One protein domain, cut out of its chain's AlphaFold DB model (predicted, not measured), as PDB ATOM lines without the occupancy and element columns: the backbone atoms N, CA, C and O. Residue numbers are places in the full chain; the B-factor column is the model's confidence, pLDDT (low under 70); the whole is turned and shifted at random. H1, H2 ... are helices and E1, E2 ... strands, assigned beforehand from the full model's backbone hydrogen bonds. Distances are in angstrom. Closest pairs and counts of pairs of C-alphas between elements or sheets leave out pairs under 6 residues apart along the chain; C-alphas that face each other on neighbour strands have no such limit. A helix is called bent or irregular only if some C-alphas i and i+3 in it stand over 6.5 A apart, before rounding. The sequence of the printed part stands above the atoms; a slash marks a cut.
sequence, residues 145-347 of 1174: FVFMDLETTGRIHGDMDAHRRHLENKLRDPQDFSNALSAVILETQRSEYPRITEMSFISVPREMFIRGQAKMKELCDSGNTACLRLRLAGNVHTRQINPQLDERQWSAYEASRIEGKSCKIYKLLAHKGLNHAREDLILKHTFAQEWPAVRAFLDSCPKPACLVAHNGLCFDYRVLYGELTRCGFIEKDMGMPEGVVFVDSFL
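What this domain is: This is residues 145 to 347 of the 1174 residues of an uncharacterized protein of Ancylostoma ceylanicum (UniProt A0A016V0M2). A twisted wall of five strands has helices H6 and H7 over one face; H2 packs on H7 near the edge strand E5, and H1 is close to H2. At opposite ends of the long strands, H3 and H4 reach away like two arms, and beyond them the stretches 221 to 227 and 262 to 268 stick out. The printed part has 203 residues with seven named helices and five named strands, in the order E1 H1 H2 E2 H3 E3 H4 H5 H6 E4 H7 E5. The class is mixed, helices and strands; the mixed sheet runs E3 E2 E1 E4 E5. The whole is compact, with a radius of gyration of the C-alphas of 18.6 A and spans of 55 by 45 by 39 A.

Where its parts are: In the sheet, E3 is residues 235 to 240, E2 196 to 205 with 26.6 A, E1 145 to 152 with 22.9 A, E4 305 to 309 and E5 340 to 344. C-alpha 145 is at (128.265, 152.613, 72.203) and C-alpha 344 at (116.384, 154.745, 74.758). The helices are H6, residues 287 to 300, 19.8 A; H7, 316 to 326; H2, 174 to 187, 20.4 A; H1, 160 to 168; H3, 206 to 221, 23.0 A; H4, 247 to 262, 22.3 A; and H5, 278 to 281. H4 begins at (118.826, 187.792, 85.720).

How they stand to each other: E3 and E2 are antiparallel at 177 degrees, with N 239 and O 199 at 2.8 A. E2 and E1 are antiparallel at 170 degrees, with N 147 and O 202 at 2.9 A. E1 and E4 are parallel at 39 degrees, with N 146 and O 306 at 2.8 A. E4 and E5 are parallel at 29 degrees, with N 341 and O 305 at 2.8 A. E4, H7 and E5 form a strand-helix-strand unit, two parallel neighbour strands with a helix between, and its crossover is right-handed. H6 and H7 are on the same face, making two layers, helices on one face of a sheet. H6 runs along the strands at a height over the sheet of 9.3 A, and is only just irregular: C-alphas 289 and 292 are 6.7 A apart. H2 touches H7 with residues 181 to 185 alone, at a steep tilt of 54 degrees; their closest C-alphas, of Ile 185 and Arg 318, are 6.2 A apart. H1 is close to H2 but not clearly touching, 6.9 A between the C-alphas of Leu 167 and Ala 180. H2, H3 and H5 each only graze the sheet. H4 is close to H5 but not clearly touching, 7.0 A between the C-alphas of Trp 250 and Arg 278. Every O i to N i+4 pair is within hydrogen-bond range in H1, H3 and H7, against 9 of 10 in H2, 11 of 12 in H4 and 8 of 10 in H6; H5 is too short for such a pair.

The domain as a whole: The C-alphas of Ser 222 and Glu 247, the two farthest apart, are 56.6 A apart. The printed part has no cut. The links H3 to E3, H4 to H5 and H7 to E5 are long. The mean pLDDT of the printed part is 81.2; residues 157 to 163, 165 to 175, 223 to 229 and 259 to 274 are under 70.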
ATOM      1  N   PHE A 145     129.280 151.984  71.359       93.31
ATOM      2  CA  PHE A 145     128.265 152.613  72.203       93.31
ATOM      3  C   PHE A 145     128.802 153.946  72.717       93.31
ATOM      4  O   PHE A 145     129.977 154.043  73.062       93.31
ATOM      5  N   VAL A 146     127.953 154.964  72.764       95.19
ATOM      6  CA  VAL A 146     128.245 156.264  73.365       95.19
ATOM      7  C   VAL A 146     127.151 156.522  74.389       95.19
ATOM      8  O   VAL A 146     126.041 156.918  74.038       95.19
ATOM      9  N   PHE A 147     127.435 156.228  75.650       94.94
ATOM     10  CA  PHE A 147     126.533 156.565  76.743       94.94
ATOM     11  C   PHE A 147     126.520 158.087  76.912       94.94
ATOM     12  O   PHE A 147     127.555 158.721  76.703       94.94
ATOM     13  N   MET A 148     125.365 158.668  77.235       95.19
ATOM     14  CA  MET A 148     125.229 160.105  77.480       95.19
ATOM     15  C   MET A 148     124.108 160.424  78.472       95.19
ATOM     16  O   MET A 148     123.117 159.693  78.543       95.19
ATOM     17  N   ASP A 149     124.246 161.568  79.133       94.06
ATOM     18  CA  ASP A 149     123.245 162.199  79.996       94.06
ATOM     19  C   ASP A 149     123.414 163.738  79.953       94.06
ATOM     20  O   ASP A 149     124.456 164.235  79.499       94.06
ATOM     21  N   LEU A 150     122.387 164.494  80.359       92.88
ATOM     22  CA  LEU A 150     122.311 165.956  80.258       92.88
ATOM     23  C   LEU A 150     121.712 166.588  81.529       92.88
ATOM     24  O   LEU A 150     120.499 166.539  81.747       92.88
ATOM     25  N   GLU A 151     122.525 167.323  82.292       91.12
ATOM     26  CA  GLU A 151     121.998 168.232  83.319       91.12
ATOM     27  C   GLU A 151     121.505 169.532  82.673       91.12
ATOM     28  O   GLU A 151     122.035 170.013  81.665       91.12
ATOM     29  N   THR A 152     120.438 170.101  83.233       90.69
ATOM     30  CA  THR A 152     119.656 171.152  82.566       90.69
ATOM     31  C   THR A 152     119.092 172.183  83.540       90.69
ATOM     32  O   THR A 152     119.072 171.989  84.750       90.69
ATOM     33  N   THR A 153     118.576 173.298  83.021       88.81
ATOM     34  CA  THR A 153     117.952 174.359  83.835       88.81
ATOM     35  C   THR A 153     116.533 174.044  84.321       88.81
ATOM     36  O   THR A 153     115.874 174.925  84.869       88.81
ATOM     37  N   GLY A 154     116.015 172.837  84.085       83.06
ATOM     38  CA  GLY A 154     114.645 172.460  84.429       83.06
ATOM     39  C   GLY A 154     114.121 171.301  83.583       83.06
ATOM     40  O   GLY A 154     114.828 170.741  82.754       83.06
ATOM     41  N   ARG A 155     112.851 170.933  83.773       79.62
ATOM     42  CA  ARG A 155     112.211 169.839  83.023       79.62
ATOM     43  C   ARG A 155     111.288 170.371  81.935       79.62
ATOM     44  O   ARG A 155     110.633 171.388  82.132       79.62
ATOM     45  N   ILE A 156     111.182 169.625  80.835       81.31
ATOM     46  CA  ILE A 156     110.151 169.856  79.815       81.31
ATOM     47  C   ILE A 156     108.772 169.694  80.477       81.31
ATOM     48  O   ILE A 156     108.524 168.694  81.157       81.31
ATOM     49  N   HIS A 157     107.897 170.685  80.306       67.06
ATOM     50  CA  HIS A 157     106.581 170.730  80.949       67.06
ATOM     51  C   HIS A 157     105.559 169.765  80.304       67.06
ATOM     52  O   HIS A 157     105.709 169.352  79.154       67.06
ATOM     53  N   GLY A 158     104.501 169.421  81.052       64.69
ATOM     54  CA  GLY A 158     103.402 168.537  80.625       64.69
ATOM     55  C   GLY A 158     103.347 167.192  81.371       64.69
ATOM     56  O   GLY A 158     104.255 166.858  82.132       64.69
ATOM     57  N   ASP A 159     102.287 166.395  81.160       62.09
ATOM     58  CA  ASP A 159     102.215 165.018  81.692       62.09
ATOM     59  C   ASP A 159     103.123 164.088  80.872       62.09
ATOM     60  O   ASP A 159     102.712 163.384  79.941       62.09
ATOM     61  N   MET A 160     104.400 164.112  81.237       66.44
ATOM     62  CA  MET A 160     105.456 163.288  80.663       66.44
ATOM     63  C   MET A 160     105.229 161.786  80.891       66.44
ATOM     64  O   MET A 160     105.675 160.973  80.082       66.44
ATOM     65  N   ASP A 161     104.492 161.399  81.936       62.59
ATOM     66  CA  ASP A 161     104.178 160.000  82.217       62.59
ATOM     67  C   ASP A 161     103.030 159.494  81.331       62.59
ATOM     68  O   ASP A 161     103.036 158.331  80.927       62.59
ATOM     69  N   ALA A 162     102.050 160.332  80.971       63.41
ATOM     70  CA  ALA A 162     101.069 160.020  79.925       63.41
ATOM     71  C   ALA A 162     101.723 159.931  78.542       63.41
ATOM     72  O   ALA A 162     101.475 158.959  77.827       63.41
ATOM     73  N   HIS A 163     102.610 160.868  78.187       66.81
ATOM     74  CA  HIS A 163     103.339 160.806  76.916       66.81
ATOM     75  C   HIS A 163     104.215 159.546  76.830       66.81
ATOM     76  O   HIS A 163     104.154 158.842  75.820       66.81
ATOM     77  N   ARG A 164     104.937 159.176  77.903       70.31
ATOM     78  CA  ARG A 164     105.702 157.917  77.956       70.31
ATOM     79  C   ARG A 164     104.790 156.699  77.783       70.31
ATOM     80  O   ARG A 164     105.035 155.887  76.894       70.31
ATOM     81  N   ARG A 165     103.688 156.607  78.542       68.50
ATOM     82  CA  ARG A 165     102.679 155.531  78.406       68.50
ATOM     83  C   ARG A 165     102.081 155.452  76.993       68.50
ATOM     84  O   ARG A 165     101.752 154.361  76.532       68.50
ATOM     85  N   HIS A 166     101.944 156.569  76.279       68.19
ATOM     86  CA  HIS A 166     101.454 156.591  74.894       68.19
ATOM     87  C   HIS A 166     102.507 156.112  73.884       68.19
ATOM     88  O   HIS A 166     102.172 155.369  72.959       68.19
ATOM     89  N   LEU A 167     103.776 156.490  74.081       69.56
ATOM     90  CA  LEU A 167     104.922 156.022  73.292       69.56
ATOM     91  C   LEU A 167     105.099 154.502  73.412       69.56
ATOM     92  O   LEU A 167     105.154 153.796  72.405       69.56
ATOM     93  N   GLU A 168     105.111 153.995  74.646       67.75
ATOM     94  CA  GLU A 168     105.306 152.578  74.985       67.75
ATOM     95  C   GLU A 168     104.325 151.630  74.276       67.75
ATOM     96  O   GLU A 168     104.674 150.494  73.967       67.75
ATOM     97  N   ASN A 169     103.103 152.086  73.990       63.44
ATOM     98  CA  ASN A 169     102.084 151.284  73.306       63.44
ATOM     99  C   ASN A 169     102.228 151.264  71.770       63.44
ATOM    100  O   ASN A 169     101.546 150.480  71.101       63.44
ATOM    101  N   LYS A 170     103.080 152.125  71.196       61.69
ATOM    102  CA  LYS A 170     103.194 152.357  69.744       61.69
ATOM    103  C   LYS A 170     104.496 151.866  69.112       61.69
ATOM    104  O   LYS A 170     104.483 151.565  67.925       61.69
ATOM    105  N   LEU A 171     105.589 151.794  69.868       65.56
ATOM    106  CA  LEU A 171     106.911 151.414  69.358       65.56
ATOM    107  C   LEU A 171     106.997 149.899  69.088       65.56
ATOM    108  O   LEU A 171     106.752 149.105  69.996       65.56
ATOM    109  N   ARG A 172     107.331 149.487  67.852       57.53
ATOM    110  CA  ARG A 172     107.565 148.070  67.491       57.53
ATOM    111  C   ARG A 172     108.722 147.856  66.513       57.53
ATOM    112  O   ARG A 172     109.451 146.883  66.657       57.53
ATOM    113  N   ASP A 173     108.886 148.739  65.534       58.91
ATOM    114  CA  ASP A 173     110.002 148.742  64.583       58.91
ATOM    115  C   ASP A 173     110.972 149.906  64.893       58.91
ATOM    116  O   ASP A 173     110.534 150.952  65.374       58.91
ATOM    117  N   PRO A 174     112.278 149.824  64.555       56.66
ATOM    118  CA  PRO A 174     113.237 150.918  64.790       56.66
ATOM    119  C   PRO A 174     112.834 152.267  64.166       56.66
ATOM    120  O   PRO A 174     113.143 153.326  64.706       56.66
ATOM    121  N   GLN A 175     112.094 152.240  63.053       63.38
ATOM    122  CA  GLN A 175     111.547 153.443  62.419       63.38
ATOM    123  C   GLN A 175     110.528 154.160  63.323       63.38
ATOM    124  O   GLN A 175     110.418 155.385  63.256       63.38
ATOM    125  N   ASP A 176     109.819 153.432  64.191       71.94
ATOM    126  CA  ASP A 176     108.857 154.013  65.125       71.94
ATOM    127  C   ASP A 176     109.555 154.876  66.178       71.94
ATOM    128  O   ASP A 176     108.994 155.893  66.565       71.94
ATOM    129  N   PHE A 177     110.789 154.551  66.584       75.81
ATOM    130  CA  PHE A 177     111.567 155.357  67.534       75.81
ATOM    131  C   PHE A 177     111.917 156.726  66.934       75.81
ATOM    132  O   PHE A 177     111.711 157.758  67.572       75.81
ATOM    133  N   SER A 178     112.362 156.769  65.671       78.44
ATOM    134  CA  SER A 178     112.603 158.032  64.954       78.44
ATOM    135  C   SER A 178     111.308 158.814  64.697       78.44
ATOM    136  O   SER A 178     111.300 160.042  64.802       78.44
ATOM    137  N   ASN A 179     110.207 158.122  64.390       81.56
ATOM    138  CA  ASN A 179     108.894 158.746  64.207       81.56
ATOM    139  C   ASN A 179     108.362 159.326  65.529       81.56
ATOM    140  O   ASN A 179     107.834 160.434  65.538       81.56
ATOM    141  N   ALA A 180     108.527 158.600  66.636       80.31
ATOM    142  CA  ALA A 180     108.111 159.001  67.973       80.31
ATOM    143  C   ALA A 180     108.910 160.207  68.468       80.31
ATOM    144  O   ALA A 180     108.294 161.176  68.898       80.31
ATOM    145  N   LEU A 181     110.243 160.197  68.317       85.62
ATOM    146  CA  LEU A 181     111.087 161.359  68.611       85.62
ATOM    147  C   LEU A 181     110.634 162.585  67.805       85.62
ATOM    148  O   LEU A 181     110.476 163.666  68.359       85.62
ATOM    149  N   SER A 182     110.355 162.402  66.509       85.19
ATOM    150  CA  SER A 182     109.860 163.477  65.639       85.19
ATOM    151  C   SER A 182     108.485 164.006  66.069       85.19
ATOM    152  O   SER A 182     108.234 165.201  65.942       85.19
ATOM    153  N   ALA A 183     107.601 163.140  66.575       83.75
ATOM    154  CA  ALA A 183     106.286 163.529  67.075       83.75
ATOM    155  C   ALA A 183     106.399 164.344  68.370       83.75
ATOM    156  O   ALA A 183     105.931 165.478  68.398       83.75
ATOM    157  N   VAL A 184     107.109 163.842  69.388       83.44
ATOM    158  CA  VAL A 184     107.268 164.579  70.654       83.44
ATOM    159  C   VAL A 184     108.045 165.884  70.465       83.44
ATOM    160  O   VAL A 184     107.752 166.867  71.134       83.44
ATOM    161  N   ILE A 185     108.982 165.951  69.511       87.50
ATOM    162  CA  ILE A 185     109.646 167.201  69.102       87.50
ATOM    163  C   ILE A 185     108.647 168.225  68.537       87.50
ATOM    164  O   ILE A 185     108.735 169.403  68.879       87.50
ATOM    165  N   LEU A 186     107.705 167.789  67.693       85.69
ATOM    166  CA  LEU A 186     106.651 168.639  67.119       85.69
ATOM    167  C   LEU A 186     105.582 169.047  68.144       85.69
ATOM    168  O   LEU A 186     104.960 170.092  67.983       85.69
ATOM    169  N   GLU A 187     105.373 168.229  69.175       84.62
ATOM    170  CA  GLU A 187     104.464 168.496  70.297       84.62
ATOM    171  C   GLU A 187     105.075 169.459  71.338       84.62
ATOM    172  O   GLU A 187     104.329 170.074  72.091       84.62
ATOM    173  N   THR A 188     106.406 169.633  71.367       84.06
ATOM    174  CA  THR A 188     107.102 170.510  72.333       84.06
ATOM    175  C   THR A 188     107.199 171.951  71.824       84.06
ATOM    176  O   THR A 188     107.755 172.209  70.752       84.06
ATOM    177  N   GLN A 189     106.750 172.921  72.617       84.25
ATOM    178  CA  GLN A 189     106.879 174.345  72.299       84.25
ATOM    179  C   GLN A 189     108.324 174.839  72.476       84.25
ATOM    180  O   GLN A 189     109.058 174.379  73.347       84.25
ATOM    181  N   ARG A 190     108.750 175.847  71.696       80.25
ATOM    182  CA  ARG A 190     110.132 176.387  71.754       80.25
ATOM    183  C   ARG A 190     110.526 176.932  73.143       80.25
ATOM    184  O   ARG A 190     111.713 176.972  73.464       80.25
ATOM    185  N   SER A 191     109.538 177.337  73.940       81.50
ATOM    186  CA  SER A 191     109.651 177.793  75.330       81.50
ATOM    187  C   SER A 191     109.781 176.663  76.361       81.50
ATOM    188  O   SER A 191     110.289 176.913  77.446       81.50
ATOM    189  N   GLU A 192     109.351 175.437  76.047       84.31
ATOM    190  CA  GLU A 192     109.357 174.291  76.975       84.31
ATOM    191  C   GLU A 192     110.695 173.538  77.002       84.31
ATOM    192  O   GLU A 192     110.937 172.747  77.911       84.31
ATOM    193  N   TYR A 193     111.565 173.760  76.012       88.75
ATOM    194  CA  TYR A 193     112.911 173.189  75.994       88.75
ATOM    195  C   TYR A 193     113.799 173.921  77.017       88.75
ATOM    196  O   TYR A 193     114.096 175.103  76.786       88.75
ATOM    197  N   PRO A 194     114.289 173.261  78.086       91.19
ATOM    198  CA  PRO A 194     115.249 173.866  79.005       91.19
ATOM    199  C   PRO A 194     116.576 174.191  78.292       91.19
ATOM    200  O   PRO A 194     116.754 173.933  77.092       91.19
ATOM    201  N   ARG A 195     117.510 174.800  79.025       92.38
ATOM    202  CA  ARG A 195     118.908 174.929  78.600       92.38
ATOM    203  C   ARG A 195     119.737 173.790  79.184       92.38
ATOM    204  O   ARG A 195     119.426 173.334  80.284       92.38
ATOM    205  N   ILE A 196     120.784 173.363  78.488       94.38
ATOM    206  CA  ILE A 196     121.766 172.407  79.027       94.38
ATOM    207  C   ILE A 196     122.768 173.166  79.915       94.38
ATOM    208  O   ILE A 196     123.201 174.264  79.565       94.38
ATOM    209  N   THR A 197     123.121 172.588  81.064       93.06
ATOM    210  CA  THR A 197     124.137 173.101  82.005       93.06
ATOM    211  C   THR A 197     125.351 172.176  82.111       93.06
ATOM    212  O   THR A 197     126.459 172.656  82.341       93.06
ATOM    213  N   GLU A 198     125.183 170.874  81.867       93.56
ATOM    214  CA  GLU A 198     126.269 169.910  81.668       93.56
ATOM    215  C   GLU A 198     125.851 168.875  80.619       93.56
ATOM    216  O   GLU A 198     124.704 168.434  80.599       93.56
ATOM    217  N   MET A 199     126.785 168.463  79.764       95.06
ATOM    218  CA  MET A 199     126.639 167.278  78.921       95.06
ATOM    219  C   MET A 199     127.846 166.362  79.092       95.06
ATOM    220  O   MET A 199     128.984 166.835  79.064       95.06
ATOM    221  N   SER A 200     127.608 165.058  79.241       95.12
ATOM    222  CA  SER A 200     128.668 164.047  79.255       95.12
ATOM    223  C   SER A 200     128.413 162.981  78.196       95.12
ATOM    224  O   SER A 200     127.269 162.631  77.906       95.12
ATOM    225  N   PHE A 201     129.498 162.487  77.604       96.06
ATOM    226  CA  PHE A 201     129.495 161.388  76.651       96.06
ATOM    227  C   PHE A 201     130.665 160.449  76.959       96.06
ATOM    228  O   PHE A 201     131.811 160.894  77.049       96.06
ATOM    229  N   ILE A 202     130.398 159.145  77.066       94.44
ATOM    230  CA  ILE A 202     131.422 158.116  77.297       94.44
ATOM    231  C   ILE A 202     131.321 157.057  76.204       94.44
ATOM    232  O   ILE A 202     130.301 156.375  76.074       94.44
ATOM    233  N   SER A 203     132.376 156.924  75.397       93.44
ATOM    234  CA  SER A 203     132.404 156.011  74.253       93.44
ATOM    235  C   SER A 203     133.154 154.710  74.546       93.44
ATOM    236  O   SER A 203     134.291 154.699  75.026       93.44
ATOM    237  N   VAL A 204     132.504 153.585  74.227       90.19
ATOM    238  CA  VAL A 204     133.008 152.221  74.431       90.19
ATOM    239  C   VAL A 204     132.770 151.387  73.161       90.19
ATOM    240  O   VAL A 204     131.623 151.059  72.836       90.19
ATOM    241  N   PRO A 205     133.833 151.017  72.421       89.62
ATOM    242  CA  PRO A 205     133.783 149.985  71.388       89.62
ATOM    243  C   PRO A 205     133.056 148.710  71.843       89.62
ATOM    244  O   PRO A 205     133.302 148.181  72.931       89.62
ATOM    245  N   ARG A 206     132.169 148.187  70.986       86.50
ATOM    246  CA  ARG A 206     131.255 147.068  71.290       86.50
ATOM    247  C   ARG A 206     131.971 145.816  71.803       86.50
ATOM    248  O   ARG A 206     131.398 145.074  72.595       86.50
ATOM    249  N   GLU A 207     133.186 145.569  71.336       83.88
ATOM    250  CA  GLU A 207     133.977 144.398  71.711       83.88
ATOM    251  C   GLU A 207     134.392 144.435  73.195       83.88
ATOM    252  O   GLU A 207     134.070 143.512  73.942       83.88
ATOM    253  N   MET A 208     134.982 145.540  73.668       83.69
ATOM    254  CA  MET A 208     135.288 145.721  75.098       83.69
ATOM    255  C   MET A 208     134.021 145.713  75.953       83.69
ATOM    256  O   MET A 208     134.000 145.132  77.037       83.69
ATOM    257  N   PHE A 209     132.935 146.302  75.444       84.00
ATOM    258  CA  PHE A 209     131.648 146.273  76.128       84.00
ATOM    259  C   PHE A 209     131.158 144.829  76.370       84.00
ATOM    260  O   PHE A 209     130.732 144.496  77.475       84.00
ATOM    261  N   ILE A 210     131.295 143.939  75.379       82.44
ATOM    262  CA  ILE A 210     130.956 142.509  75.499       82.44
ATOM    263  C   ILE A 210     131.897 141.775  76.465       82.44
ATOM    264  O   ILE A 210     131.419 140.987  77.285       82.44
ATOM    265  N   ARG A 211     133.205 142.059  76.442       79.44
ATOM    266  CA  ARG A 211     134.159 141.512  77.430       79.44
ATOM    267  C   ARG A 211     133.785 141.920  78.855       79.44
ATOM    268  O   ARG A 211     133.823 141.087  79.759       79.44
ATOM    269  N   GLY A 212     133.302 143.149  79.040       78.69
ATOM    270  CA  GLY A 212     132.705 143.611  80.291       78.69
ATOM    271  C   GLY A 212     131.526 142.748  80.758       78.69
ATOM    272  O   GLY A 212     131.439 142.405  81.934       78.69
ATOM    273  N   GLN A 213     130.636 142.328  79.847       76.75
ATOM    274  CA  GLN A 213     129.534 141.403  80.168       76.75
ATOM    275  C   GLN A 213     130.027 140.018  80.607       76.75
ATOM    276  O   GLN A 213     129.471 139.460  81.555       76.75
ATOM    277  N   ALA A 214     131.076 139.485  79.973       78.94
ATOM    278  CA  ALA A 214     131.689 138.225  80.389       78.94
ATOM    279  C   ALA A 214     132.319 138.341  81.790       78.94
ATOM    280  O   ALA A 214     131.986 137.554  82.676       78.94
ATOM    281  N   LYS A 215     133.136 139.378  82.021       77.88
ATOM    282  CA  LYS A 215     133.827 139.613  83.297       77.88
ATOM    283  C   LYS A 215     132.867 139.898  84.458       77.88
ATOM    284  O   LYS A 215     133.090 139.407  85.559       77.88
ATOM    285  N   MET A 216     131.758 140.619  84.243       75.31
ATOM    286  CA  MET A 216     130.748 140.753  85.305       75.31
ATOM    287  C   MET A 216     130.037 139.421  85.592       75.31
ATOM    288  O   MET A 216     129.753 139.147  86.757       75.31
ATOM    289  N   LYS A 217     129.766 138.571  84.588       75.50
ATOM    290  CA  LYS A 217     129.190 137.238  84.846       75.50
ATOM    291  C   LYS A 217     130.143 136.367  85.672       75.50
ATOM    292  O   LYS A 217     129.704 135.796  86.662       75.50
ATOM    293  N   GLU A 218     131.429 136.346  85.332       78.12
ATOM    294  CA  GLU A 218     132.475 135.660  86.102       78.12
ATOM    295  C   GLU A 218     132.492 136.106  87.576       78.12
ATOM    296  O   GLU A 218     132.412 135.272  88.476       78.12
ATOM    297  N   LEU A 219     132.472 137.421  87.836       75.31
ATOM    298  CA  LEU A 219     132.397 137.990  89.191       75.31
ATOM    299  C   LEU A 219     131.089 137.664  89.943       75.31
ATOM    300  O   LEU A 219     131.066 137.712  91.170       75.31
ATOM    301  N   CYS A 220     130.002 137.339  89.237       71.38
ATOM    302  CA  CYS A 220     128.739 136.901  89.847       71.38
ATOM    303  C   CYS A 220     128.698 135.404  90.154       71.38
ATOM    304  O   CYS A 220     127.946 134.985  91.034       71.38
ATOM    305  N   ASP A 221     129.429 134.605  89.380       72.25
ATOM    306  CA  ASP A 221     129.456 133.148  89.490       72.25
ATOM    307  C   ASP A 221     130.576 132.671  90.436       72.25
ATOM    308  O   ASP A 221     130.470 131.590  91.005       72.25
ATOM    309  N   SER A 222     131.589 133.504  90.709       72.62
ATOM    310  CA  SER A 222     132.644 133.262  91.712       72.62
ATOM    311  C   SER A 222     132.205 133.441  93.177       72.62
ATOM    312  O   SER A 222     133.038 133.449  94.082       72.62
ATOM    313  N   GLY A 223     130.902 133.606  93.435       60.88
ATOM    314  CA  GLY A 223     130.331 133.698  94.783       60.88
ATOM    315  C   GLY A 223     130.567 135.026  95.515       60.88
ATOM    316  O   GLY A 223     130.070 135.195  96.628       60.88
ATOM    317  N   ASN A 224     131.272 135.993  94.917       56.12
ATOM    318  CA  ASN A 224     131.520 137.282  95.561       56.12
ATOM    319  C   ASN A 224     130.226 138.121  95.637       56.12
ATOM    320  O   ASN A 224     129.770 138.725  94.663       56.12
ATOM    321  N   THR A 225     129.606 138.148  96.817       52.34
ATOM    322  CA  THR A 225     128.324 138.829  97.063       52.34
ATOM    323  C   THR A 225     128.444 140.345  97.227       52.34
ATOM    324  O   THR A 225     127.408 141.021  97.269       52.34
ATOM    325  N   ALA A 226     129.672 140.875  97.279       56.78
ATOM    326  CA  ALA A 226     129.967 142.293  97.426       56.78
ATOM    327  C   ALA A 226     129.589 143.134  96.181       56.78
ATOM    328  O   ALA A 226     128.962 142.675  95.217       56.78
ATOM    329  N   CYS A 227     129.938 144.419  96.253       56.56
ATOM    330  CA  CYS A 227     129.655 145.452  95.260       56.56
ATOM    331  C   CYS A 227     130.213 145.090  93.866       56.56
ATOM    332  O   CYS A 227     131.426 144.990  93.690       56.56
ATOM    333  N   LEU A 228     129.346 144.940  92.856       64.00
ATOM    334  CA  LEU A 228     129.755 144.592  91.482       64.00
ATOM    335  C   LEU A 228     130.165 145.824  90.657       64.00
ATOM    336  O   LEU A 228     129.616 146.068  89.586       64.00
ATOM    337  N   ARG A 229     131.124 146.622  91.128       64.88
ATOM    338  CA  ARG A 229     131.663 147.722  90.312       64.88
ATOM    339  C   ARG A 229     132.704 147.187  89.328       64.88
ATOM    340  O   ARG A 229     133.785 146.762  89.724       64.88
ATOM    341  N   LEU A 230     132.370 147.229  88.038       70.00
ATOM    342  CA  LEU A 230     133.291 146.973  86.932       70.00
ATOM    343  C   LEU A 230     133.387 148.241  86.080       70.00
ATOM    344  O   LEU A 230     132.498 148.519  85.277       70.00
ATOM    345  N   ARG A 231     134.467 149.012  86.243       71.50
ATOM    346  CA  ARG A 231     134.732 150.165  85.375       71.50
ATOM    347  C   ARG A 231     135.183 149.670  84.002       71.50
ATOM    348  O   ARG A 231     136.071 148.822  83.912       71.50
ATOM    349  N   LEU A 232     134.557 150.182  82.945       76.38
ATOM    350  CA  LEU A 232     134.925 149.878  81.563       76.38
ATOM    351  C   LEU A 232     135.827 150.977  80.997       76.38
ATOM    352  O   LEU A 232     135.648 152.157  81.281       76.38
ATOM    353  N   ALA A 233     136.793 150.560  80.184       74.44
ATOM    354  CA  ALA A 233     137.816 151.406  79.586       74.44
ATOM    355  C   ALA A 233     137.239 152.205  78.390       74.44
ATOM    356  O   ALA A 233     137.155 151.709  77.261       74.44
ATOM    357  N   GLY A 234     136.782 153.434  78.648       86.19
ATOM    358  CA  GLY A 234     136.077 154.291  77.685       86.19
ATOM    359  C   GLY A 234     136.724 155.665  77.503       86.19
ATOM    360  O   GLY A 234     137.446 156.138  78.373       86.19
ATOM    361  N   ASN A 235     136.457 156.317  76.368       91.69
ATOM    362  CA  ASN A 235     136.928 157.684  76.123       91.69
ATOM    363  C   ASN A 235     135.821 158.662  76.575       91.69
ATOM    364  O   ASN A 235     134.685 158.561  76.107       91.69
ATOM    365  N   VAL A 236     136.147 159.584  77.485       92.75
ATOM    366  CA  VAL A 236     135.219 160.510  78.162       92.75
ATOM    367  C   VAL A 236     135.286 161.902  77.529       92.75
ATOM    368  O   VAL A 236     136.363 162.398  77.174       92.75
ATOM    369  N   HIS A 237     134.131 162.552  77.413       95.25
ATOM    370  CA  HIS A 237     133.999 163.945  77.005       95.25
ATOM    371  C   HIS A 237     132.872 164.612  77.813       95.25
ATOM    372  O   HIS A 237     131.696 164.462  77.479       95.25
ATOM    373  N   THR A 238     133.230 165.360  78.861       94.75
ATOM    374  CA  THR A 238     132.282 166.090  79.727       94.75
ATOM    375  C   THR A 238     132.475 167.596  79.563       94.75
ATOM    376  O   THR A 238     133.605 168.094  79.598       94.75
ATOM    377  N   ARG A 239     131.376 168.336  79.381       94.25
ATOM    378  CA  ARG A 239     131.352 169.793  79.189       94.25
ATOM    379  C   ARG A 239     130.282 170.446  80.050       94.25
ATOM    380  O   ARG A 239     129.099 170.154  79.899       94.25
ATOM    381  N   GLN A 240     130.699 171.383  80.893       92.69
ATOM    382  CA  GLN A 240     129.806 172.289  81.608       92.69
ATOM    383  C   GLN A 240     129.603 173.567  80.794       92.69
ATOM    384  O   GLN A 240     130.518 174.019  80.104       92.69
ATOM    385  N   ILE A 241     128.399 174.128  80.862       93.56
ATOM    386  CA  ILE A 241     127.899 175.091  79.879       93.56
ATOM    387  C   ILE A 241     127.266 176.292  80.577       93.56
ATOM    388  O   ILE A 241     126.448 176.131  81.478       93.56
ATOM    389  N   ASN A 242     127.561 177.497  80.095       94.56
ATOM    390  CA  ASN A 242     126.777 178.686  80.395       94.56
ATOM    391  C   ASN A 242     125.435 178.618  79.632       94.56
ATOM    392  O   ASN A 242     125.429 178.741  78.399       94.56
ATOM    393  N   PRO A 243     124.289 178.468  80.326       94.00
ATOM    394  CA  PRO A 243     122.980 178.328  79.691       94.00
ATOM    395  C   PRO A 243     122.460 179.609  79.012       94.00
ATOM    396  O   PRO A 243     121.382 179.575  78.425       94.00
ATOM    397  N   GLN A 244     123.170 180.745  79.064       93.00
ATOM    398  CA  GLN A 244     122.693 182.042  78.553       93.00
ATOM    399  C   GLN A 244     121.315 182.426  79.136       93.00
ATOM    400  O   GLN A 244     120.362 182.669  78.387       93.00
ATOM    401  N   LEU A 245     121.193 182.412  80.467       92.50
ATOM    402  CA  LEU A 245     120.007 182.887  81.189       92.50
ATOM    403  C   LEU A 245     120.116 184.389  81.509       92.50
ATOM    404  O   LEU A 245     121.214 184.895  81.749       92.50
ATOM    405  N   ASP A 246     118.974 185.080  81.545       92.31
ATOM    406  CA  ASP A 246     118.864 186.446  82.084       92.31
ATOM    407  C   ASP A 246     118.796 186.465  83.627       92.31
ATOM    408  O   ASP A 246     118.689 185.421  84.266       92.31
ATOM    409  N   GLU A 247     118.844 187.646  84.252       93.12
ATOM    410  CA  GLU A 247     118.826 187.792  85.720       93.12
ATOM    411  C   GLU A 247     117.593 187.170  86.403       93.12
ATOM    412  O   GLU A 247     117.704 186.570  87.477       93.12
ATOM    413  N   ARG A 248     116.409 187.263  85.781       92.56
ATOM    414  CA  ARG A 248     115.164 186.693  86.326       92.56
ATOM    415  C   ARG A 248     115.186 185.173  86.205       92.56
ATOM    416  O   ARG A 248     114.812 184.475  87.145       92.56
ATOM    417  N   GLN A 249     115.673 184.667  85.075       90.81
ATOM    418  CA  GLN A 249     115.878 183.239  84.839       90.81
ATOM    419  C   GLN A 249     116.936 182.649  85.788       90.81
ATOM    420  O   GLN A 249     116.713 181.574  86.339       90.81
ATOM    421  N   TRP A 250     118.038 183.360  86.052       92.06
ATOM    422  CA  TRP A 250     119.036 182.967  87.052       92.06
ATOM    423  C   TRP A 250     118.465 182.946  88.470       92.06
ATOM    424  O   TRP A 250     118.711 181.992  89.203       92.06
ATOM    425  N   SER A 251     117.667 183.947  88.843       89.12
ATOM    426  CA  SER A 251     116.997 183.990  90.151       89.12
ATOM    427  C   SER A 251     116.037 182.809  90.329       89.12
ATOM    428  O   SER A 251     116.038 182.161  91.374       89.12
ATOM    429  N   ALA A 252     115.263 182.472  89.291       86.56
ATOM    430  CA  ALA A 252     114.363 181.320  89.301       86.56
ATOM    431  C   ALA A 252     115.117 179.974  89.340       86.56
ATOM    432  O   ALA A 252     114.704 179.059  90.055       86.56
ATOM    433  N   TYR A 253     116.237 179.860  88.615       88.06
ATOM    434  CA  TYR A 253     117.119 178.691  88.646       88.06
ATOM    435  C   TYR A 253     117.708 178.478  90.046       88.06
ATOM    436  O   TYR A 253     117.559 177.395  90.608       88.06
ATOM    437  N   GLU A 254     118.307 179.512  90.643       87.56
ATOM    438  CA  GLU A 254     118.913 179.433  91.977       87.56
ATOM    439  C   GLU A 254     117.883 179.162  93.079       87.56
ATOM    440  O   GLU A 254     118.117 178.297  93.922       87.56
ATOM    441  N   ALA A 255     116.710 179.805  93.040       84.62
ATOM    442  CA  ALA A 255     115.622 179.503  93.972       84.62
ATOM    443  C   ALA A 255     115.222 178.017  93.905       84.62
ATOM    444  O   ALA A 255     115.221 177.329  94.927       84.62
ATOM    445  N   SER A 256     114.994 177.493  92.693       80.06
ATOM    446  CA  SER A 256     114.655 176.078  92.464       80.06
ATOM    447  C   SER A 256     115.767 175.126  92.934       80.06
ATOM    448  O   SER A 256     115.495 174.060  93.491       80.06
ATOM    449  N   ARG A 257     117.033 175.519  92.725       80.56
ATOM    450  CA  ARG A 257     118.240 174.769  93.106       80.56
ATOM    451  C   ARG A 257     118.422 174.685  94.624       80.56
ATOM    452  O   ARG A 257     118.851 173.653  95.134       80.56
ATOM    453  N   ILE A 258     118.105 175.761  95.344       76.31
ATOM    454  CA  ILE A 258     118.234 175.849  96.804       76.31
ATOM    455  C   ILE A 258     117.042 175.169  97.495       76.31
ATOM    456  O   ILE A 258     117.241 174.378  98.421       76.31
ATOM    457  N   GLU A 259     115.814 175.387  97.016       68.44
ATOM    458  CA  GLU A 259     114.606 174.741  97.550       68.44
ATOM    459  C   GLU A 259     114.698 173.206  97.459       68.44
ATOM    460  O   GLU A 259     114.458 172.504  98.448       68.44
ATOM    461  N   GLY A 260     115.156 172.687  96.310       58.25
ATOM    462  CA  GLY A 260     115.384 171.256  96.089       58.25
ATOM    463  C   GLY A 260     116.426 170.619  97.022       58.25
ATOM    464  O   GLY A 260     116.364 169.412  97.265       58.25
ATOM    465  N   LYS A 261     117.350 171.413  97.585       55.12
ATOM    466  CA  LYS A 261     118.378 170.955  98.539       55.12
ATOM    467  C   LYS A 261     117.934 171.081 100.004       55.12
ATOM    468  O   LYS A 261     118.340 170.264 100.826       55.12
ATOM    469  N   SER A 262     117.079 172.054 100.328       46.25
ATOM    470  CA  SER A 262     116.661 172.359 101.706       46.25
ATOM    471  C   SER A 262     115.591 171.405 102.266       46.25
ATOM    472  O   SER A 262     115.661 170.968 103.419       46.25
ATOM    473  N   CYS A 263     114.578 171.035 101.473       42.06
ATOM    474  CA  CYS A 263     113.396 170.371 102.027       42.06
ATOM    475  C   CYS A 263     113.526 168.837 102.160       42.06
ATOM    476  O   CYS A 263     113.428 168.089 101.183       42.06
ATOM    477  N   LYS A 264     113.611 168.341 103.408       44.62
ATOM    478  CA  LYS A 264     113.595 166.896 103.734       44.62
ATOM    479  C   LYS A 264     112.360 166.153 103.195       44.62
ATOM    480  O   LYS A 264     112.488 164.998 102.804       44.62
ATOM    481  N   ILE A 265     111.189 166.798 103.147       40.50
ATOM    482  CA  ILE A 265     109.929 166.186 102.680       40.50
ATOM    483  C   ILE A 265     109.907 166.077 101.146       40.50
ATOM    484  O   ILE A 265     109.518 165.046 100.595       40.50
ATOM    485  N   TYR A 266     110.401 167.094 100.436       40.72
ATOM    486  CA  TYR A 266     110.431 167.095  98.974       40.72
ATOM    487  C   TYR A 266     111.568 166.266  98.348       40.72
ATOM    488  O   TYR A 266     111.557 166.086  97.128       40.72
ATOM    489  N   LYS A 267     112.469 165.640  99.132       41.06
ATOM    490  CA  LYS A 267     113.467 164.664  98.625       41.06
ATOM    491  C   LYS A 267     112.863 163.498  97.816       41.06
ATOM    492  O   LYS A 267     113.599 162.836  97.083       41.06
ATOM    493  N   LEU A 268     111.554 163.253  97.927       38.78
ATOM    494  CA  LEU A 268     110.807 162.252  97.155       38.78
ATOM    495  C   LEU A 268     110.094 162.797  95.897       38.78
ATOM    496  O   LEU A 268     109.674 161.988  95.068       38.78
ATOM    497  N   LEU A 269     109.941 164.121  95.738       36.66
ATOM    498  CA  LEU A 269     109.055 164.721  94.721       36.66
ATOM    499  C   LEU A 269     109.616 165.933  93.945       36.66
ATOM    500  O   LEU A 269     109.173 166.139  92.816       36.66
ATOM    501  N   ALA A 270     110.567 166.713  94.476       33.56
ATOM    502  CA  ALA A 270     111.041 167.951  93.836       33.56
ATOM    503  C   ALA A 270     112.403 167.834  93.114       33.56
ATOM    504  O   ALA A 270     113.000 166.763  92.988       33.56
ATOM    505  N   HIS A 271     112.846 168.971  92.575       48.19
ATOM    506  CA  HIS A 271     113.902 169.196  91.585       48.19
ATOM    507  C   HIS A 271     115.307 168.687  91.971       48.19
ATOM    508  O   HIS A 271     116.185 169.452  92.349       48.19
ATOM    509  N   LYS A 272     115.538 167.381  91.791       49.56
ATOM    510  CA  LYS A 272     116.832 166.705  92.009       49.56
ATOM    511  C   LYS A 272     117.916 166.901  90.924       49.56
ATOM    512  O   LYS A 272     119.023 166.425  91.122       49.56
ATOM    513  N   GLY A 273     117.622 167.561  89.802       50.38
ATOM    514  CA  GLY A 273     118.560 167.763  88.677       50.38
ATOM    515  C   GLY A 273     118.914 169.236  88.485       50.38
ATOM    516  O   GLY A 273     118.569 169.826  87.469       50.38
ATOM    517  N   LEU A 274     119.437 169.865  89.542       61.38
ATOM    518  CA  LEU A 274     119.912 171.252  89.570       61.38
ATOM    519  C   LEU A 274     121.087 171.294  90.560       61.38
ATOM    520  O   LEU A 274     120.888 171.377  91.775       61.38
ATOM    521  N   ASN A 275     122.316 171.174  90.058       70.56
ATOM    522  CA  ASN A 275     123.481 170.919  90.912       70.56
ATOM    523  C   ASN A 275     124.470 172.094  90.935       70.56
ATOM    524  O   ASN A 275     124.594 172.741  91.989       70.56
ATOM    525  N   HIS A 276     125.069 172.417  89.786       81.62
ATOM    526  CA  HIS A 276     125.971 173.563  89.562       81.62
ATOM    527  C   HIS A 276     125.342 174.902  89.968       81.62
ATOM    528  O   HIS A 276     124.148 175.107  89.764       81.62
ATOM    529  N   ALA A 277     126.115 175.821  90.547       84.88
ATOM    530  CA  ALA A 277     125.646 177.182  90.803       84.88
ATOM    531  C   ALA A 277     125.822 178.078  89.568       84.88
ATOM    532  O   ALA A 277     126.670 177.827  88.708       84.88
ATOM    533  N   ARG A 278     125.097 179.201  89.528       89.00
ATOM    534  CA  ARG A 278     125.325 180.300  88.578       89.00
ATOM    535  C   ARG A 278     126.805 180.661  88.460       89.00
ATOM    536  O   ARG A 278     127.304 180.825  87.353       89.00
ATOM    537  N   GLU A 279     127.504 180.768  89.585       84.56
ATOM    538  CA  GLU A 279     128.924 181.137  89.644       84.56
ATOM    539  C   GLU A 279     129.855 180.114  88.971       84.56
ATOM    540  O   GLU A 279     130.945 180.472  88.520       84.56
ATOM    541  N   ASP A 280     129.446 178.844  88.899       84.06
ATOM    542  CA  ASP A 280     130.199 177.759  88.261       84.06
ATOM    543  C   ASP A 280     129.958 177.722  86.748       84.06
ATOM    544  O   ASP A 280     130.861 177.401  85.979       84.06
ATOM    545  N   LEU A 281     128.746 178.086  86.318       89.25
ATOM    546  CA  LEU A 281     128.325 178.053  84.919       89.25
ATOM    547  C   LEU A 281     128.603 179.360  84.166       89.25
ATOM    548  O   LEU A 281     128.858 179.321  82.968       89.25
ATOM    549  N   ILE A 282     128.567 180.525  84.822       88.88
ATOM    550  CA  ILE A 282     128.671 181.832  84.142       88.88
ATOM    551  C   ILE A 282     130.027 182.050  83.451       88.88
ATOM    552  O   ILE A 282     130.087 182.717  82.420       88.88
ATOM    553  N   LEU A 283     131.088 181.433  83.980       85.12
ATOM    554  CA  LEU A 283     132.454 181.465  83.439       85.12
ATOM    555  C   LEU A 283     132.714 180.400  82.360       85.12
ATOM    556  O   LEU A 283     133.793 180.373  81.769       85.12
ATOM    557  N   LYS A 284     131.757 179.497  82.118       90.00
ATOM    558  CA  LYS A 284     131.864 178.460  81.088       90.00
ATOM    559  C   LYS A 284     131.482 179.016  79.720       90.00
ATOM    560  O   LYS A 284     130.788 180.023  79.586       90.00
ATOM    561  N   HIS A 285     131.898 178.308  78.682       92.38
ATOM    562  CA  HIS A 285     131.410 178.531  77.332       92.38
ATOM    563  C   HIS A 285     129.929 178.189  77.178       92.38
ATOM    564  O   HIS A 285     129.352 177.417  77.938       92.38
ATOM    565  N   THR A 286     129.308 178.753  76.149       95.12
ATOM    566  CA  THR A 286     127.908 178.491  75.803       95.12
ATOM    567  C   THR A 286     127.786 177.260  74.896       95.12
ATOM    568  O   THR A 286     128.758 176.861  74.252       95.12
ATOM    569  N   PHE A 287     126.591 176.664  74.780       96.00
ATOM    570  CA  PHE A 287     126.377 175.458  73.956       96.00
ATOM    571  C   PHE A 287     126.877 175.627  72.505       96.00
ATOM    572  O   PHE A 287     127.418 174.697  71.910       96.00
ATOM    573  N   ALA A 288     126.757 176.839  71.949       94.75
ATOM    574  CA  ALA A 288     127.229 177.173  70.606       94.75
ATOM    575  C   ALA A 288     128.760 177.086  70.425       94.75
ATOM    576  O   ALA A 288     129.224 176.949  69.296       94.75
ATOM    577  N   GLN A 289     129.530 177.187  71.510       92.75
ATOM    578  CA  GLN A 289     130.995 177.131  71.508       92.75
ATOM    579  C   GLN A 289     131.511 175.715  71.801       92.75
ATOM    580  O   GLN A 289     132.487 175.304  71.190       92.75
ATOM    581  N   GLU A 290     130.836 174.956  72.672       93.44
ATOM    582  CA  GLU A 290     131.252 173.594  73.059       93.44
ATOM    583  C   GLU A 290     130.782 172.497  72.086       93.44
ATOM    584  O   GLU A 290     131.454 171.480  71.903       93.44
ATOM    585  N   TRP A 291     129.635 172.682  71.419       94.62
ATOM    586  CA  TRP A 291     129.087 171.659  70.519       94.62
ATOM    587  C   TRP A 291     130.028 171.211  69.373       94.62
ATOM    588  O   TRP A 291     130.025 170.018  69.065       94.62
ATOM    589  N   PRO A 292     130.859 172.067  68.739       92.19
ATOM    590  CA  PRO A 292     131.830 171.624  67.735       92.19
ATOM    591  C   PRO A 292     132.815 170.551  68.236       92.19
ATOM    592  O   PRO A 292     133.064 169.586  67.512       92.19
ATOM    593  N   ALA A 293     133.319 170.666  69.471       90.00
ATOM    594  CA  ALA A 293     134.229 169.686  70.070       90.00
ATOM    595  C   ALA A 293     133.519 168.353  70.363       90.00
ATOM    596  O   ALA A 293     134.046 167.275  70.068       90.00
ATOM    597  N   VAL A 294     132.284 168.428  70.867       93.31
ATOM    598  CA  VAL A 294     131.405 167.268  71.090       93.31
ATOM    599  C   VAL A 294     131.083 166.567  69.766       93.31
ATOM    600  O   VAL A 294     131.182 165.343  69.669       93.31
ATOM    601  N   ARG A 295     130.771 167.328  68.707       93.00
ATOM    602  CA  ARG A 295     130.558 166.788  67.360       93.00
ATOM    603  C   ARG A 295     131.811 166.066  66.861       93.00
ATOM    604  O   ARG A 295     131.687 164.941  66.390       93.00
ATOM    605  N   ALA A 296     132.996 166.666  66.993       89.94
ATOM    606  CA  ALA A 296     134.254 166.052  66.561       89.94
ATOM    607  C   ALA A 296     134.532 164.713  67.273       89.94
ATOM    608  O   ALA A 296     134.955 163.753  66.632       89.94
ATOM    609  N   PHE A 297     134.211 164.604  68.566       91.31
ATOM    610  CA  PHE A 297     134.268 163.346  69.319       91.31
ATOM    611  C   PHE A 297     133.249 162.296  68.818       91.31
ATOM    612  O   PHE A 297     133.593 161.128  68.621       91.31
ATOM    613  N   LEU A 298     132.006 162.698  68.527       92.75
ATOM    614  CA  LEU A 298     130.998 161.816  67.914       92.75
ATOM    615  C   LEU A 298     131.345 161.420  66.466       92.75
ATOM    616  O   LEU A 298     130.903 160.372  65.979       92.75
ATOM    617  N   ASP A 299     132.131 162.241  65.768       90.06
ATOM    618  CA  ASP A 299     132.701 161.943  64.456       90.06
ATOM    619  C   ASP A 299     133.931 161.023  64.530       90.06
ATOM    620  O   ASP A 299     134.085 160.172  63.651       90.06
ATOM    621  N   SER A 300     134.736 161.081  65.602       87.25
ATOM    622  CA  SER A 300     135.854 160.146  65.805       87.25
ATOM    623  C   SER A 300     135.379 158.716  66.118       87.25
ATOM    624  O   SER A 300     136.012 157.750  65.677       87.25
ATOM    625  N   CYS A 301     134.237 158.560  66.795       89.12
ATOM    626  CA  CYS A 301     133.664 157.262  67.167       89.12
ATOM    627  C   CYS A 301     133.459 156.313  65.957       89.12
ATOM    628  O   CYS A 301     132.756 156.680  65.008       89.12
ATOM    629  N   PRO A 302     133.982 155.065  65.997       88.62
ATOM    630  CA  PRO A 302     133.728 154.048  64.975       88.62
ATOM    631  C   PRO A 302     132.234 153.851  64.684       88.62
ATOM    632  O   PRO A 302     131.423 153.620  65.583       88.62
ATOM    633  N   LYS A 303     131.867 153.938  63.402       87.56
ATOM    634  CA  LYS A 303     130.474 153.870  62.940       87.56
ATOM    635  C   LYS A 303     130.068 152.409  62.623       87.56
ATOM    636  O   LYS A 303     130.940 151.626  62.240       87.56
ATOM    637  N   PRO A 304     128.782 152.019  62.742       91.75
ATOM    638  CA  PRO A 304     127.679 152.786  63.321       91.75
ATOM    639  C   PRO A 304     127.882 153.010  64.825       91.75
ATOM    640  O   PRO A 304     128.121 152.056  65.567       91.75
ATOM    641  N   ALA A 305     127.772 154.261  65.269       88.44
ATOM    642  CA  ALA A 305     127.906 154.645  66.672       88.44
ATOM    643  C   ALA A 305     126.508 154.831  67.277       88.44
ATOM    644  O   ALA A 305     125.646 155.434  66.643       88.44
ATOM    645  N   CYS A 306     126.257 154.309  68.477       92.69
ATOM    646  CA  CYS A 306     124.934 154.338  69.100       92.69
ATOM    647  C   CYS A 306     124.937 155.180  70.377       92.69
ATOM    648  O   CYS A 306     125.533 154.768  71.369       92.69
ATOM    649  N   LEU A 307     124.249 156.324  70.351       93.56
ATOM    650  CA  LEU A 307     123.944 157.123  71.537       93.56
ATOM    651  C   LEU A 307     122.990 156.347  72.456       93.56
ATOM    652  O   LEU A 307     121.950 155.870  71.998       93.56
ATOM    653  N   VAL A 308     123.310 156.263  73.746       92.81
ATOM    654  CA  VAL A 308     122.528 155.548  74.764       92.81
ATOM    655  C   VAL A 308     122.196 156.517  75.898       92.81
ATOM    656  O   VAL A 308     123.089 156.896  76.646       92.81
ATOM    657  N   ALA A 309     120.924 156.902  76.025       90.31
ATOM    658  CA  ALA A 309     120.434 157.816  77.066       90.31
ATOM    659  C   ALA A 309     119.240 157.204  77.820       90.31
ATOM    660  O   ALA A 309     118.484 156.401  77.255       90.31
ATOM    661  N   HIS A 310     119.048 157.560  79.092       87.06
ATOM    662  CA  HIS A 310     118.008 156.964  79.932       87.06
ATOM    663  C   HIS A 310     116.680 157.728  79.855       87.06
ATOM    664  O   HIS A 310     116.541 158.826  80.381       87.06
ATOM    665  N   ASN A 311     115.657 157.131  79.221       84.88
ATOM    666  CA  ASN A 311     114.394 157.823  78.911       84.88
ATOM    667  C   ASN A 311     114.609 159.013  77.924       84.88
ATOM    668  O   ASN A 311     113.785 159.923  77.806       84.88
ATOM    669  N   GLY A 312     115.695 158.960  77.139       88.19
ATOM    670  CA  GLY A 312     116.123 160.007  76.209       88.19
ATOM    671  C   GLY A 312     115.136 160.374  75.099       88.19
ATOM    672  O   GLY A 312     115.165 161.511  74.631       88.19
ATOM    673  N   LEU A 313     114.200 159.492  74.710       84.94
ATOM    674  CA  LEU A 313     113.095 159.883  73.816       84.94
ATOM    675  C   LEU A 313     112.183 160.930  74.461       84.94
ATOM    676  O   LEU A 313     111.668 161.817  73.781       84.94
ATOM    677  N   CYS A 314     111.963 160.816  75.768       83.81
ATOM    678  CA  CYS A 314     111.159 161.753  76.533       83.81
ATOM    679  C   CYS A 314     111.975 162.970  76.991       83.81
ATOM    680  O   CYS A 314     111.376 164.031  77.169       83.81
ATOM    681  N   PHE A 315     113.296 162.848  77.159       88.25
ATOM    682  CA  PHE A 315     114.145 163.911  77.698       88.25
ATOM    683  C   PHE A 315     115.329 164.278  76.788       88.25
ATOM    684  O   PHE A 315     115.194 165.189  75.971       88.25
ATOM    685  N   ASP A 316     116.460 163.585  76.887       91.38
ATOM    686  CA  ASP A 316     117.771 164.047  76.404       91.38
ATOM    687  C   ASP A 316     117.807 164.397  74.916       91.38
ATOM    688  O   ASP A 316     118.274 165.466  74.523       91.38
ATOM    689  N   TYR A 317     117.235 163.540  74.066       92.94
ATOM    690  CA  TYR A 317     117.213 163.763  72.620       92.94
ATOM    691  C   TYR A 317     116.289 164.927  72.224       92.94
ATOM    692  O   TYR A 317     116.516 165.559  71.190       92.94
ATOM    693  N   ARG A 318     115.282 165.263  73.048       90.06
ATOM    694  CA  ARG A 318     114.470 166.484  72.886       90.06
ATOM    695  C   ARG A 318     115.239 167.708  73.369       90.06
ATOM    696  O   ARG A 318     115.296 168.689  72.637       90.06
ATOM    697  N   VAL A 319     115.861 167.672  74.548       92.62
ATOM    698  CA  VAL A 319     116.648 168.812  75.058       92.62
ATOM    699  C   VAL A 319     117.763 169.178  74.074       92.62
ATOM    700  O   VAL A 319     117.882 170.339  73.676       92.62
ATOM    701  N   LEU A 320     118.503 168.178  73.589       94.94
ATOM    702  CA  LEU A 320     119.575 168.366  72.616       94.94
ATOM    703  C   LEU A 320     119.050 168.843  71.250       94.94
ATOM    704  O   LEU A 320     119.664 169.716  70.640       94.94
ATOM    705  N   TYR A 321     117.874 168.385  70.793       93.12
ATOM    706  CA  TYR A 321     117.194 169.013  69.647       93.12
ATOM    707  C   TYR A 321     116.907 170.500  69.888       93.12
ATOM    708  O   TYR A 321     117.115 171.318  68.990       93.12
ATOM    709  N   GLY A 322     116.434 170.840  71.088       92.44
ATOM    710  CA  GLY A 322     116.135 172.203  71.511       92.44
ATOM    711  C   GLY A 322     117.333 173.127  71.328       92.44
ATOM    712  O   GLY A 322     117.205 174.142  70.644       92.44
ATOM    713  N   GLU A 323     118.505 172.751  71.844       94.50
ATOM    714  CA  GLU A 323     119.734 173.549  71.710       94.50
ATOM    715  C   GLU A 323     120.286 173.577  70.277       94.50
ATOM    716  O   GLU A 323     120.579 174.651  69.745       94.50
ATOM    717  N   LEU A 324     120.336 172.431  69.585       95.12
ATOM    718  CA  LEU A 324     120.771 172.366  68.181       95.12
ATOM    719  C   LEU A 324     119.893 173.235  67.261       95.12
ATOM    720  O   LEU A 324     120.394 173.842  66.308       95.12
ATOM    721  N   THR A 325     118.594 173.330  67.558       92.69
ATOM    722  CA  THR A 325     117.652 174.243  66.891       92.69
ATOM    723  C   THR A 325     117.884 175.691  67.322       92.69
ATOM    724  O   THR A 325     117.900 176.590  66.482       92.69
ATOM    725  N   ARG A 326     118.092 175.944  68.621       92.38
ATOM    726  CA  ARG A 326     118.294 177.282  69.202       92.38
ATOM    727  C   ARG A 326     119.542 177.978  68.644       92.38
ATOM    728  O   ARG A 326     119.471 179.174  68.381       92.38
ATOM    729  N   CYS A 327     120.615 177.235  68.368       93.00
ATOM    730  CA  CYS A 327     121.847 177.726  67.729       93.00
ATOM    731  C   CYS A 327     121.828 177.686  66.178       93.00
ATOM    732  O   CYS A 327     122.795 178.092  65.517       93.00
ATOM    733  N   GLY A 328     120.744 177.183  65.572       92.00
ATOM    734  CA  GLY A 328     120.607 177.022  64.118       92.00
ATOM    735  C   GLY A 328     121.551 175.978  63.509       92.00
ATOM    736  O   GLY A 328     121.806 176.000  62.307       92.00
ATOM    737  N   PHE A 329     122.109 175.063  64.307       93.88
ATOM    738  CA  PHE A 329     123.059 174.056  63.822       93.88
ATOM    739  C   PHE A 329     122.408 173.021  62.898       93.88
ATOM    740  O   PHE A 329     123.035 172.581  61.937       93.88
ATOM    741  N   ILE A 330     121.130 172.704  63.116       88.19
ATOM    742  CA  ILE A 330     120.334 171.802  62.258       88.19
ATOM    743  C   ILE A 330     120.188 172.344  60.825       88.19
ATOM    744  O   ILE A 330     120.087 171.575  59.870       88.19
ATOM    745  N   GLU A 331     120.202 173.666  60.664       87.75
ATOM    746  CA  GLU A 331     120.084 174.347  59.368       87.75
ATOM    747  C   GLU A 331     121.445 174.491  58.664       87.75
ATOM    748  O   GLU A 331     121.502 174.554  57.437       87.75
ATOM    749  N   LYS A 332     122.538 174.483  59.440       88.75
ATOM    750  CA  LYS A 332     123.941 174.624  59.000       88.75
ATOM    751  C   LYS A 332     124.658 173.286  58.742       88.75
ATOM    752  O   LYS A 332     125.871 173.282  58.577       88.75
ATOM    753  N   ASP A 333     123.941 172.159  58.774       86.62
ATOM    754  CA  ASP A 333     124.500 170.789  58.743       86.62
ATOM    755  C   ASP A 333     125.535 170.509  59.863       86.62
ATOM    756  O   ASP A 333     126.463 169.708  59.741       86.62
ATOM    757  N   MET A 334     125.340 171.186  61.001       88.75
ATOM    758  CA  MET A 334     126.101 171.068  62.251       88.75
ATOM    759  C   MET A 334     125.340 170.276  63.328       88.75
ATOM    760  O   MET A 334     125.654 170.381  64.509       88.75
ATOM    761  N   GLY A 335     124.316 169.512  62.938       89.31
ATOM    762  CA  GLY A 335     123.544 168.642  63.829       89.31
ATOM    763  C   GLY A 335     124.272 167.341  64.193       89.31
ATOM    764  O   GLY A 335     125.497 167.291  64.282       89.31
ATOM    765  N   MET A 336     123.499 166.270  64.393       90.81
ATOM    766  CA  MET A 336     124.045 164.933  64.659       90.81
ATOM    767  C   MET A 336     124.829 164.383  63.454       90.81
ATOM    768  O   MET A 336     124.299 164.428  62.340       90.81
ATOM    769  N   PRO A 337     126.042 163.829  63.649       90.56
ATOM    770  CA  PRO A 337     126.828 163.285  62.546       90.56
ATOM    771  C   PRO A 337     126.230 162.069  61.828       90.56
ATOM    772  O   PRO A 337     125.435 161.308  62.383       90.56
ATOM    773  N   GLU A 338     126.682 161.823  60.594       87.75
ATOM    774  CA  GLU A 338     126.315 160.607  59.863       87.75
ATOM    775  C   GLU A 338     126.900 159.349  60.543       87.75
ATOM    776  O   GLU A 338     127.917 159.380  61.247       87.75
ATOM    777  N   GLY A 339     126.192 158.226  60.397       85.88
ATOM    778  CA  GLY A 339     126.519 156.966  61.068       85.88
ATOM    779  C   GLY A 339     126.232 156.939  62.574       85.88
ATOM    780  O   GLY A 339     126.467 155.902  63.193       85.88
ATOM    781  N   VAL A 340     125.715 158.025  63.164       90.38
ATOM    782  CA  VAL A 340     125.207 158.036  64.543       90.38
ATOM    783  C   VAL A 340     123.734 157.613  64.556       90.38
ATOM    784  O   VAL A 340     122.906 158.130  63.805       90.38
ATOM    785  N   VAL A 341     123.409 156.652  65.417       88.69
ATOM    786  CA  VAL A 341     122.052 156.195  65.752       88.69
ATOM    787  C   VAL A 341     121.822 156.358  67.258       88.69
ATOM    788  O   VAL A 341     122.754 156.685  67.986       88.69
ATOM    789  N   PHE A 342     120.605 156.130  67.752       88.38
ATOM    790  CA  PHE A 342     120.281 156.275  69.176       88.38
ATOM    791  C   PHE A 342     119.409 155.126  69.698       88.38
ATOM    792  O   PHE A 342     118.704 154.476  68.922       88.38
ATOM    793  N   VAL A 343     119.435 154.894  71.013       87.12
ATOM    794  CA  VAL A 343     118.553 153.956  71.719       87.12
ATOM    795  C   VAL A 343     118.172 154.498  73.097       87.12
ATOM    796  O   VAL A 343     119.012 154.962  73.863       87.12
ATOM    797  N   ASP A 344     116.886 154.406  73.428       85.62
ATOM    798  CA  ASP A 344     116.384 154.745  74.758       85.62
ATOM    799  C   ASP A 344     116.599 153.561  75.715       85.62
ATOM    800  O   ASP A 344     116.001 152.490  75.546       85.62
ATOM    801  N   SER A 345     117.462 153.739  76.719       85.75
ATOM    802  CA  SER A 345     117.828 152.653  77.634       85.75
ATOM    803  C   SER A 345     116.692 152.265  78.584       85.75
ATOM    804  O   SER A 345     116.586 151.094  78.944       85.75
ATOM    805  N   PHE A 346     115.797 153.195  78.938       83.38
ATOM    806  CA  PHE A 346     114.635 152.908  79.785       83.38
ATOM    807  C   PHE A 346     113.689 151.937  79.069       83.38
ATOM    808  O   PHE A 346     113.251 150.941  79.653       83.38
ATOM    809  N   LEU A 347     113.416 152.191  77.786       79.81
ATOM    810  CA  LEU A 347     112.566 151.324  76.970       79.81
ATOM    811  C   LEU A 347     113.224 149.966  76.693       79.81
ATOM    812  O   LEU A 347     112.567 148.939  76.857       79.81
TER     813      LEU A 347